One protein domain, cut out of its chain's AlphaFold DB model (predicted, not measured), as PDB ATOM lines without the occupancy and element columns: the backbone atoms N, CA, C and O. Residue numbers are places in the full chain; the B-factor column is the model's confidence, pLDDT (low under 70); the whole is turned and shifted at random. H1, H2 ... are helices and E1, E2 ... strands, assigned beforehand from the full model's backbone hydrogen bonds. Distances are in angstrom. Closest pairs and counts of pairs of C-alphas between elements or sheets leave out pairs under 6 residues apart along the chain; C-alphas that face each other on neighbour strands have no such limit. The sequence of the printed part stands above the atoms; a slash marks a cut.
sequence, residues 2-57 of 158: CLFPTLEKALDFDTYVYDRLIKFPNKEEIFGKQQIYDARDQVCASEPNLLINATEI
ATOM      1  N   CYS A   2     195.929 -15.209 239.390       97.25
ATOM      2  CA  CYS A   2     194.633 -15.366 238.733       97.25
ATOM      3  C   CYS A   2     194.616 -16.735 238.047       97.25
ATOM      4  O   CYS A   2     195.551 -17.047 237.313       97.25
ATOM      5  N   LEU A   3     193.597 -17.549 238.310       97.38
ATOM      6  CA  LEU A   3     193.422 -18.867 237.701       97.38
ATOM      7  C   LEU A   3     192.094 -18.906 236.953       97.38
ATOM      8  O   LEU A   3     191.103 -18.352 237.429       97.38
ATOM      9  N   PHE A   4     192.075 -19.588 235.812       98.25
ATOM     10  CA  PHE A   4     190.922 -19.658 234.917       98.25
ATOM     11  C   PHE A   4     190.589 -21.119 234.595       98.25
ATOM     12  O   PHE A   4     191.496 -21.955 234.565       98.25
ATOM     13  N   PRO A   5     189.309 -21.450 234.350       97.56
ATOM     14  CA  PRO A   5     188.883 -22.832 234.117       97.56
ATOM     15  C   PRO A   5     189.363 -23.395 232.770       97.56
ATOM     16  O   PRO A   5     189.435 -24.610 232.602       97.56
ATOM     17  N   THR A   6     189.700 -22.526 231.811       98.19
ATOM     18  CA  THR A   6     190.094 -22.900 230.445       98.19
ATOM     19  C   THR A   6     191.247 -22.037 229.946       98.19
ATOM     20  O   THR A   6     191.351 -20.873 230.339       98.19
ATOM     21  N   LEU A   7     192.033 -22.565 229.004       97.31
ATOM     22  CA  LEU A   7     193.106 -21.818 228.342       97.31
ATOM     23  C   LEU A   7     192.594 -20.570 227.606       97.31
ATOM     24  O   LEU A   7     193.212 -19.522 227.721       97.31
ATOM     25  N   GLU A   8     191.462 -20.662 226.903       98.31
ATOM     26  CA  GLU A   8     190.864 -19.536 226.164       98.31
ATOM     27  C   GLU A   8     190.639 -18.321 227.075       98.31
ATOM     28  O   GLU A   8     191.218 -17.265 226.849       98.31
ATOM     29  N   LYS A   9     189.931 -18.508 228.198       98.12
ATOM     30  CA  LYS A   9     189.720 -17.455 229.207       98.12
ATOM     31  C   LYS A   9     191.019 -16.874 229.767       98.12
ATOM     32  O   LYS A   9     191.081 -15.678 230.042       98.12
ATOM     33  N   ALA A  10     192.039 -17.712 229.959       98.06
ATOM     34  CA  ALA A  10     193.340 -17.254 230.430       98.06
ATOM     35  C   ALA A  10     194.038 -16.362 229.392       98.06
ATOM     36  O   ALA A  10     194.595 -15.338 229.769       98.06
ATOM     37  N   LEU A  11     193.969 -16.717 228.104       98.06
ATOM     38  CA  LEU A  11     194.544 -15.930 227.005       98.06
ATOM     39  C   LEU A  11     193.763 -14.633 226.740       98.06
ATOM     40  O   LEU A  11     194.370 -13.598 226.464       98.06
ATOM     41  N   ASP A  12     192.437 -14.655 226.880       98.38
ATOM     42  CA  ASP A  12     191.624 -13.439 226.777       98.38
ATOM     43  C   ASP A  12     191.974 -12.450 227.903       98.38
ATOM     44  O   ASP A  12     192.141 -11.250 227.668       98.38
ATOM     45  N   PHE A  13     192.134 -12.952 229.135       98.25
ATOM     46  CA  PHE A  13     192.573 -12.134 230.263       98.25
ATOM     47  C   PHE A  13     194.015 -11.640 230.089       98.25
ATOM     48  O   PHE A  13     194.289 -10.477 230.377       98.25
ATOM     49  N   ASP A  14     194.925 -12.482 229.592       97.12
ATOM     50  CA  ASP A  14     196.305 -12.099 229.270       97.12
ATOM     51  C   ASP A  14     196.344 -10.933 228.273       97.12
ATOM     52  O   ASP A  14     196.984  -9.917 228.540       97.12
ATOM     53  N   THR A  15     195.548 -11.006 227.203       97.62
ATOM     54  CA  THR A  15     195.398  -9.912 226.229       97.62
ATOM     55  C   THR A  15     194.923  -8.625 226.915       97.62
ATOM     56  O   THR A  15     195.526  -7.564 226.748       97.62
ATOM     57  N   TYR A  16     193.895  -8.713 227.769       97.88
ATOM     58  CA  TYR A  16     193.380  -7.565 228.523       97.88
ATOM     59  C   TYR A  16     194.438  -6.925 229.440       97.88
ATOM     60  O   TYR A  16     194.486  -5.694 229.568       97.88
ATOM     61  N   VAL A  17     195.252  -7.751 230.109       96.88
ATOM     62  CA  VAL A  17     196.355  -7.307 230.973       96.88
ATOM     63  C   VAL A  17     197.452  -6.658 230.140       96.88
ATOM     64  O   VAL A  17     197.919  -5.574 230.491       96.88
ATOM     65  N   TYR A  18     197.832  -7.280 229.025       95.88
ATOM     66  CA  TYR A  18     198.883  -6.795 228.142       95.88
ATOM     67  C   TYR A  18     198.549  -5.427 227.541       95.88
ATOM     68  O   TYR A  18     199.427  -4.562 227.462       95.88
ATOM     69  N   ASP A  19     197.287  -5.189 227.184       96.44
ATOM     70  CA  ASP A  19     196.807  -3.896 226.683       96.44
ATOM     71  C   ASP A  19     196.900  -2.771 227.727       96.44
ATOM     72  O   ASP A  19     196.959  -1.597 227.373       96.44
ATOM     73  N   ARG A  20     196.947  -3.125 229.017       96.69
ATOM     74  CA  ARG A  20     197.063  -2.200 230.163       96.69
ATOM     75  C   ARG A  20     198.452  -2.184 230.788       96.69
ATOM     76  O   ARG A  20     198.651  -1.597 231.855       96.69
ATOM     77  N   LEU A  21     199.416  -2.845 230.157       95.62
ATOM     78  CA  LEU A  21     200.813  -2.738 230.536       95.62
ATOM     79  C   LEU A  21     201.313  -1.333 230.191       95.62
ATOM     80  O   LEU A  21     201.164  -0.880 229.055       95.62
ATOM     81  N   ILE A  22     201.994  -0.683 231.134       93.88
ATOM     82  CA  ILE A  22     202.721   0.557 230.853       93.88
ATOM     83  C   ILE A  22     203.851   0.227 229.869       93.88
ATOM     84  O   ILE A  22     204.861  -0.374 230.244       93.88
ATOM     85  N   LYS A  23     203.676   0.599 228.595       93.94
ATOM     86  CA  LYS A  23     204.622   0.286 227.516       93.94
ATOM     87  C   LYS A  23     205.896   1.110 227.670       93.94
ATOM     88  O   LYS A  23     205.971   2.268 227.263       93.94
ATOM     89  N   PHE A  24     206.893   0.497 228.295       95.00
ATOM     90  CA  PHE A  24     208.213   1.066 228.521       95.00
ATOM     91  C   PHE A  24     209.286   0.064 228.082       95.00
ATOM     92  O   PHE A  24     209.172  -1.100 228.456       95.00
ATOM     93  N   PRO A  25     210.330   0.465 227.334       96.62
ATOM     94  CA  PRO A  25     211.343  -0.470 226.849       96.62
ATOM     95  C   PRO A  25     212.066  -1.223 227.975       96.62
ATOM     96  O   PRO A  25     212.496  -0.620 228.963       96.62
ATOM     97  N   ASN A  26     212.250  -2.532 227.804       97.50
ATOM     98  CA  ASN A  26     213.074  -3.341 228.692       97.50
ATOM     99  C   ASN A  26     214.564  -2.992 228.524       97.50
ATOM    100  O   ASN A  26     215.057  -2.830 227.408       97.50
ATOM    101  N   LYS A  27     215.292  -2.918 229.641       96.75
ATOM    102  CA  LYS A  27     216.758  -2.804 229.672       96.75
ATOM    103  C   LYS A  27     217.338  -4.146 230.088       96.75
ATOM    104  O   LYS A  27     217.401  -4.441 231.283       96.75
ATOM    105  N   GLU A  28     217.716  -4.968 229.113       96.06
ATOM    106  CA  GLU A  28     218.136  -6.355 229.354       96.06
ATOM    107  C   GLU A  28     219.338  -6.461 230.300       96.06
ATOM    108  O   GLU A  28     219.428  -7.405 231.082       96.06
ATOM    109  N   GLU A  29     220.236  -5.475 230.282       96.69
ATOM    110  CA  GLU A  29     221.402  -5.413 231.162       96.69
ATOM    111  C   GLU A  29     221.049  -5.203 232.643       96.69
ATOM    112  O   GLU A  29     221.874  -5.482 233.512       96.69
ATOM    113  N   ILE A  30     219.829  -4.735 232.934       95.25
ATOM    114  CA  ILE A  30     219.326  -4.504 234.295       95.25
ATOM    115  C   ILE A  30     218.306  -5.574 234.691       95.25
ATOM    116  O   ILE A  30     218.398  -6.139 235.777       95.25
ATOM    117  N   PHE A  31     217.322  -5.838 233.830       94.94
ATOM    118  CA  PHE A  31     216.153  -6.661 234.158       94.94
ATOM    119  C   PHE A  31     216.211  -8.076 233.575       94.94
ATOM    120  O   PHE A  31     215.351  -8.901 233.877       94.94
ATOM    121  N   GLY A  32     217.234  -8.377 232.774       95.56
ATOM    122  CA  GLY A  32     217.366  -9.650 232.082       95.56
ATOM    123  C   GLY A  32     216.573  -9.715 230.777       95.56
ATOM    124  O   GLY A  32     215.861  -8.787 230.379       95.56
ATOM    125  N   LYS A  33     216.736 -10.840 230.080       96.44
ATOM    126  CA  LYS A  33     216.074 -11.104 228.801       96.44
ATOM    127  C   LYS A  33     214.637 -11.555 229.028       96.44
ATOM    128  O   LYS A  33     214.373 -12.357 229.918       96.44
ATOM    129  N   GLN A  34     213.737 -11.111 228.160       96.94
ATOM    130  CA  GLN A  34     212.344 -11.555 228.130       96.94
ATOM    131  C   GLN A  34     212.113 -12.271 226.797       96.94
ATOM    132  O   GLN A  34     211.861 -11.633 225.778       96.94
ATOM    133  N   GLN A  35     212.315 -13.587 226.782       96.94
ATOM    134  CA  GLN A  35     212.344 -14.394 225.561       96.94
ATOM    135  C   GLN A  35     211.042 -15.177 225.389       96.94
ATOM    136  O   GLN A  35     210.507 -15.721 226.351       96.94
ATOM    137  N   ILE A  36     210.567 -15.255 224.151       96.44
ATOM    138  CA  ILE A  36     209.411 -16.057 223.757       96.44
ATOM    139  C   ILE A  36     209.944 -17.325 223.097       96.44
ATOM    140  O   ILE A  36     210.778 -17.254 222.190       96.44
ATOM    141  N   TYR A  37     209.468 -18.471 223.576       96.94
ATOM    142  CA  TYR A  37     209.870 -19.792 223.110       96.94
ATOM    143  C   TYR A  37     208.744 -20.448 222.313       96.94
ATOM    144  O   TYR A  37     207.564 -20.282 222.624       96.94
ATOM    145  N   ASP A  38     209.112 -21.199 221.280       96.31
ATOM    146  CA  ASP A  38     208.183 -22.036 220.533       96.31
ATOM    147  C   ASP A  38     208.012 -23.434 221.165       96.31
ATOM    148  O   ASP A  38     208.643 -23.793 222.160       96.31
ATOM    149  N   ALA A  39     207.164 -24.267 220.558       96.50
ATOM    150  CA  ALA A  39     206.902 -25.631 221.027       96.50
ATOM    151  C   ALA A  39     208.104 -26.597 220.900       96.50
ATOM    152  O   ALA A  39     207.996 -27.757 221.295       96.50
ATOM    153  N   ARG A  40     209.225 -26.162 220.311       97.19
ATOM    154  CA  ARG A  40     210.476 -26.926 220.169       97.19
ATOM    155  C   ARG A  40     211.568 -26.410 221.106       97.19
ATOM    156  O   ARG A  40     212.727 -26.774 220.911       97.19
ATOM    157  N   ASP A  41     211.195 -25.585 222.084       95.50
ATOM    158  CA  ASP A  41     212.105 -24.961 223.045       95.50
ATOM    159  C   ASP A  41     213.154 -24.058 222.370       95.50
ATOM    160  O   ASP A  41     214.306 -23.955 222.794       95.50
ATOM    161  N   GLN A  42     212.764 -23.389 221.279       98.00
ATOM    162  CA  GLN A  42     213.613 -22.429 220.574       98.00
ATOM    163  C   GLN A  42     213.113 -21.005 220.783       98.00
ATOM    164  O   GLN A  42     211.920 -20.725 220.661       98.00
ATOM    165  N   VAL A  43     214.047 -20.088 221.044       97.94
ATOM    166  CA  VAL A  43     213.749 -18.654 221.124       97.94
ATOM    167  C   VAL A  43     213.276 -18.177 219.753       97.94
ATOM    168  O   VAL A  43     214.049 -18.183 218.794       97.94
ATOM    169  N   CYS A  44     212.021 -17.747 219.664       97.62
ATOM    170  CA  CYS A  44     211.407 -17.276 218.424       97.62
ATOM    171  C   CYS A  44     211.175 -15.758 218.405       97.62
ATOM    172  O   CYS A  44     211.077 -15.173 217.327       97.62
ATOM    173  N   ALA A  45     211.136 -15.107 219.573       97.44
ATOM    174  CA  ALA A  45     211.022 -13.656 219.706       97.44
ATOM    175  C   ALA A  45     211.504 -13.170 221.090       97.44
ATOM    176  O   ALA A  45     211.858 -13.969 221.961       97.44
ATOM    177  N   SER A  46     211.511 -11.853 221.295       97.00
ATOM    178  CA  SER A  46     211.673 -11.218 222.604       97.00
ATOM    179  C   SER A  46     210.573 -10.185 222.844       97.00
ATOM    180  O   SER A  46     210.094  -9.552 221.904       97.00
ATOM    181  N   GLU A  47     210.166 -10.020 224.103       96.31
ATOM    182  CA  GLU A  47     209.223  -8.976 224.505       96.31
ATOM    183  C   GLU A  47     209.982  -7.654 224.723       96.31
ATOM    184  O   GLU A  47     210.816  -7.580 225.637       96.31
ATOM    185  N   PRO A  48     209.710  -6.609 223.916       95.88
ATOM    186  CA  PRO A  48     210.437  -5.347 223.997       95.88
ATOM    187  C   PRO A  48     210.059  -4.484 225.207       95.88
ATOM    188  O   PRO A  48     210.858  -3.633 225.599       95.88
ATOM    189  N   ASN A  49     208.869  -4.651 225.794       96.19
ATOM    190  CA  ASN A  49     208.396  -3.848 226.922       96.19
ATOM    191  C   ASN A  49     208.703  -4.518 228.265       96.19
ATOM    192  O   ASN A  49     208.530  -5.717 228.423       96.19
ATOM    193  N   LEU A  50     209.101  -3.744 229.270       96.31
ATOM    194  CA  LEU A  50     209.405  -4.218 230.616       96.31
ATOM    195  C   LEU A  50     208.166  -4.835 231.299       96.31
ATOM    196  O   LEU A  50     207.216  -4.119 231.615       96.31
ATOM    197  N   LEU A  51     208.198  -6.144 231.577       95.06
ATOM    198  CA  LEU A  51     207.047  -6.897 232.104       95.06
ATOM    199  C   LEU A  51     206.894  -6.850 233.630       95.06
ATOM    200  O   LEU A  51     205.807  -7.095 234.139       95.06
ATOM    201  N   ILE A  52     207.959  -6.540 234.376       92.50
ATOM    202  CA  ILE A  52     207.912  -6.515 235.853       92.50
ATOM    203  C   ILE A  52     207.142  -5.304 236.414       92.50
ATOM    204  O   ILE A  52     206.846  -5.251 237.608       92.50
ATOM    205  N   ASN A  53     206.831  -4.318 235.572       90.19
ATOM    206  CA  ASN A  53     206.098  -3.126 235.982       90.19
ATOM    207  C   ASN A  53     204.627  -3.427 236.294       90.19
ATOM    208  O   ASN A  53     204.020  -4.354 235.761       90.19
ATOM    209  N   ALA A  54     204.033  -2.579 237.136       91.06
ATOM    210  CA  ALA A  54     202.597  -2.606 237.376       91.06
ATOM    211  C   ALA A  54     201.811  -2.291 236.089       91.06
ATOM    212  O   ALA A  54     202.259  -1.524 235.233       91.06
ATOM    213  N   THR A  55     200.614  -2.866 235.989       94.50
ATOM    214  CA  THR A  55     199.627  -2.500 234.967       94.50
ATOM    215  C   THR A  55     198.694  -1.414 235.500       94.50
ATOM    216  O   THR A  55     198.675  -1.122 236.695       94.50
ATOM    217  N   GLU A  56     197.872  -0.841 234.625       95.25
ATOM    218  CA  GLU A  56     196.826   0.121 235.005       95.25
ATOM    219  C   GLU A  56     195.616  -0.529 235.714       95.25
ATOM    220  O   GLU A  56     194.624   0.137 236.013       95.25
ATOM    221  N   ILE A  57     195.664  -1.837 235.982       95.69
ATOM    222  CA  ILE A  57     194.581  -2.573 236.637       95.69
ATOM    223  C   ILE A  57     194.673  -2.365 238.151       95.69
ATOM    224  O   ILE A  57     195.620  -2.811 238.799       95.69
TER     225      ILE A  57
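Overview. This is residues 2 to 57 of the 158 residues of an uncharacterized protein of Clostridium clostridioforme CAG:132 (UniProt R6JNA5). Picture a flat, open U: the long helix H1 makes one arm, the small two-stranded hairpin E1 and E2 makes the other, and the stretch of residues 20 to 27 runs along the base between them, with the space between the arms empty. The short helix H2 sits at the corner of the base on the hairpin's side, and after E2 the tail of residues 47 to 57 comes back along the base towards the H1 side. The printed part has 56 residues with two named helices and two named strands, in the order H1, H2, E1, E2; the sheet has the order E1 - E2 and is antiparallel. The class is mixed, helices and strands, with under half of the residues, 24, in named elements. The whole is loose, with a radius of gyration of the C-alphas of 13.1 A, and the C-alphas span 37 by 33 by 15 A.

Arrangement. Start from Cys 2 and go on to H1, residues 7 to 19, where you will find every O i to N i+4 pair within hydrogen-bond range. A short link of 8 residues takes you to H2, residues 28 to 31, and the two helices are apart. H2 is too short for any such pair inside it, and its one O i to N i+3 pair is not within range. Past a tight link of 3 residues look for E1, residues 35 to 37, and past a tight link of 5 residues for E2, residues 43 to 46. These two are neighbours and form an antiparallel hairpin, with 146 degrees between their directions. The C-alphas of Gln 35 and Ser 46 face each other at 4.4 A. Across the pair, check N 36 and O 45, 2.8 A apart, and N 44 and O 36, 2.9 A apart, both within hydrogen-bond range. H1 is apart from E1 and from E2, and H2 is apart from E2.

Along the chain. Find C-alpha 7 at (193.106, -21.818, 228.342); from there H1 runs 18.4 A to C-alpha 19 at (196.807, -3.896, 226.683). H2, from Glu 28 to Phe 31, is 5.2 A long. E1, from Gln 35 to Tyr 37, covers 6.4 A. E2, from Val 43 to Ser 46, covers 7.9 A and ends at C-alpha 46, (211.673, -11.218, 222.604).

Size, cuts and confidence. The two C-alphas farthest apart are those of Pro 5 and Glu 29, at 37.0 A, while the C-alphas of Cys 2 and Ile 57, the first and last printed, are 13.0 A apart. The printed part has no cut, and no link between its named elements is long. The mean pLDDT of the printed part is 96.4, and no printed residue is under 70.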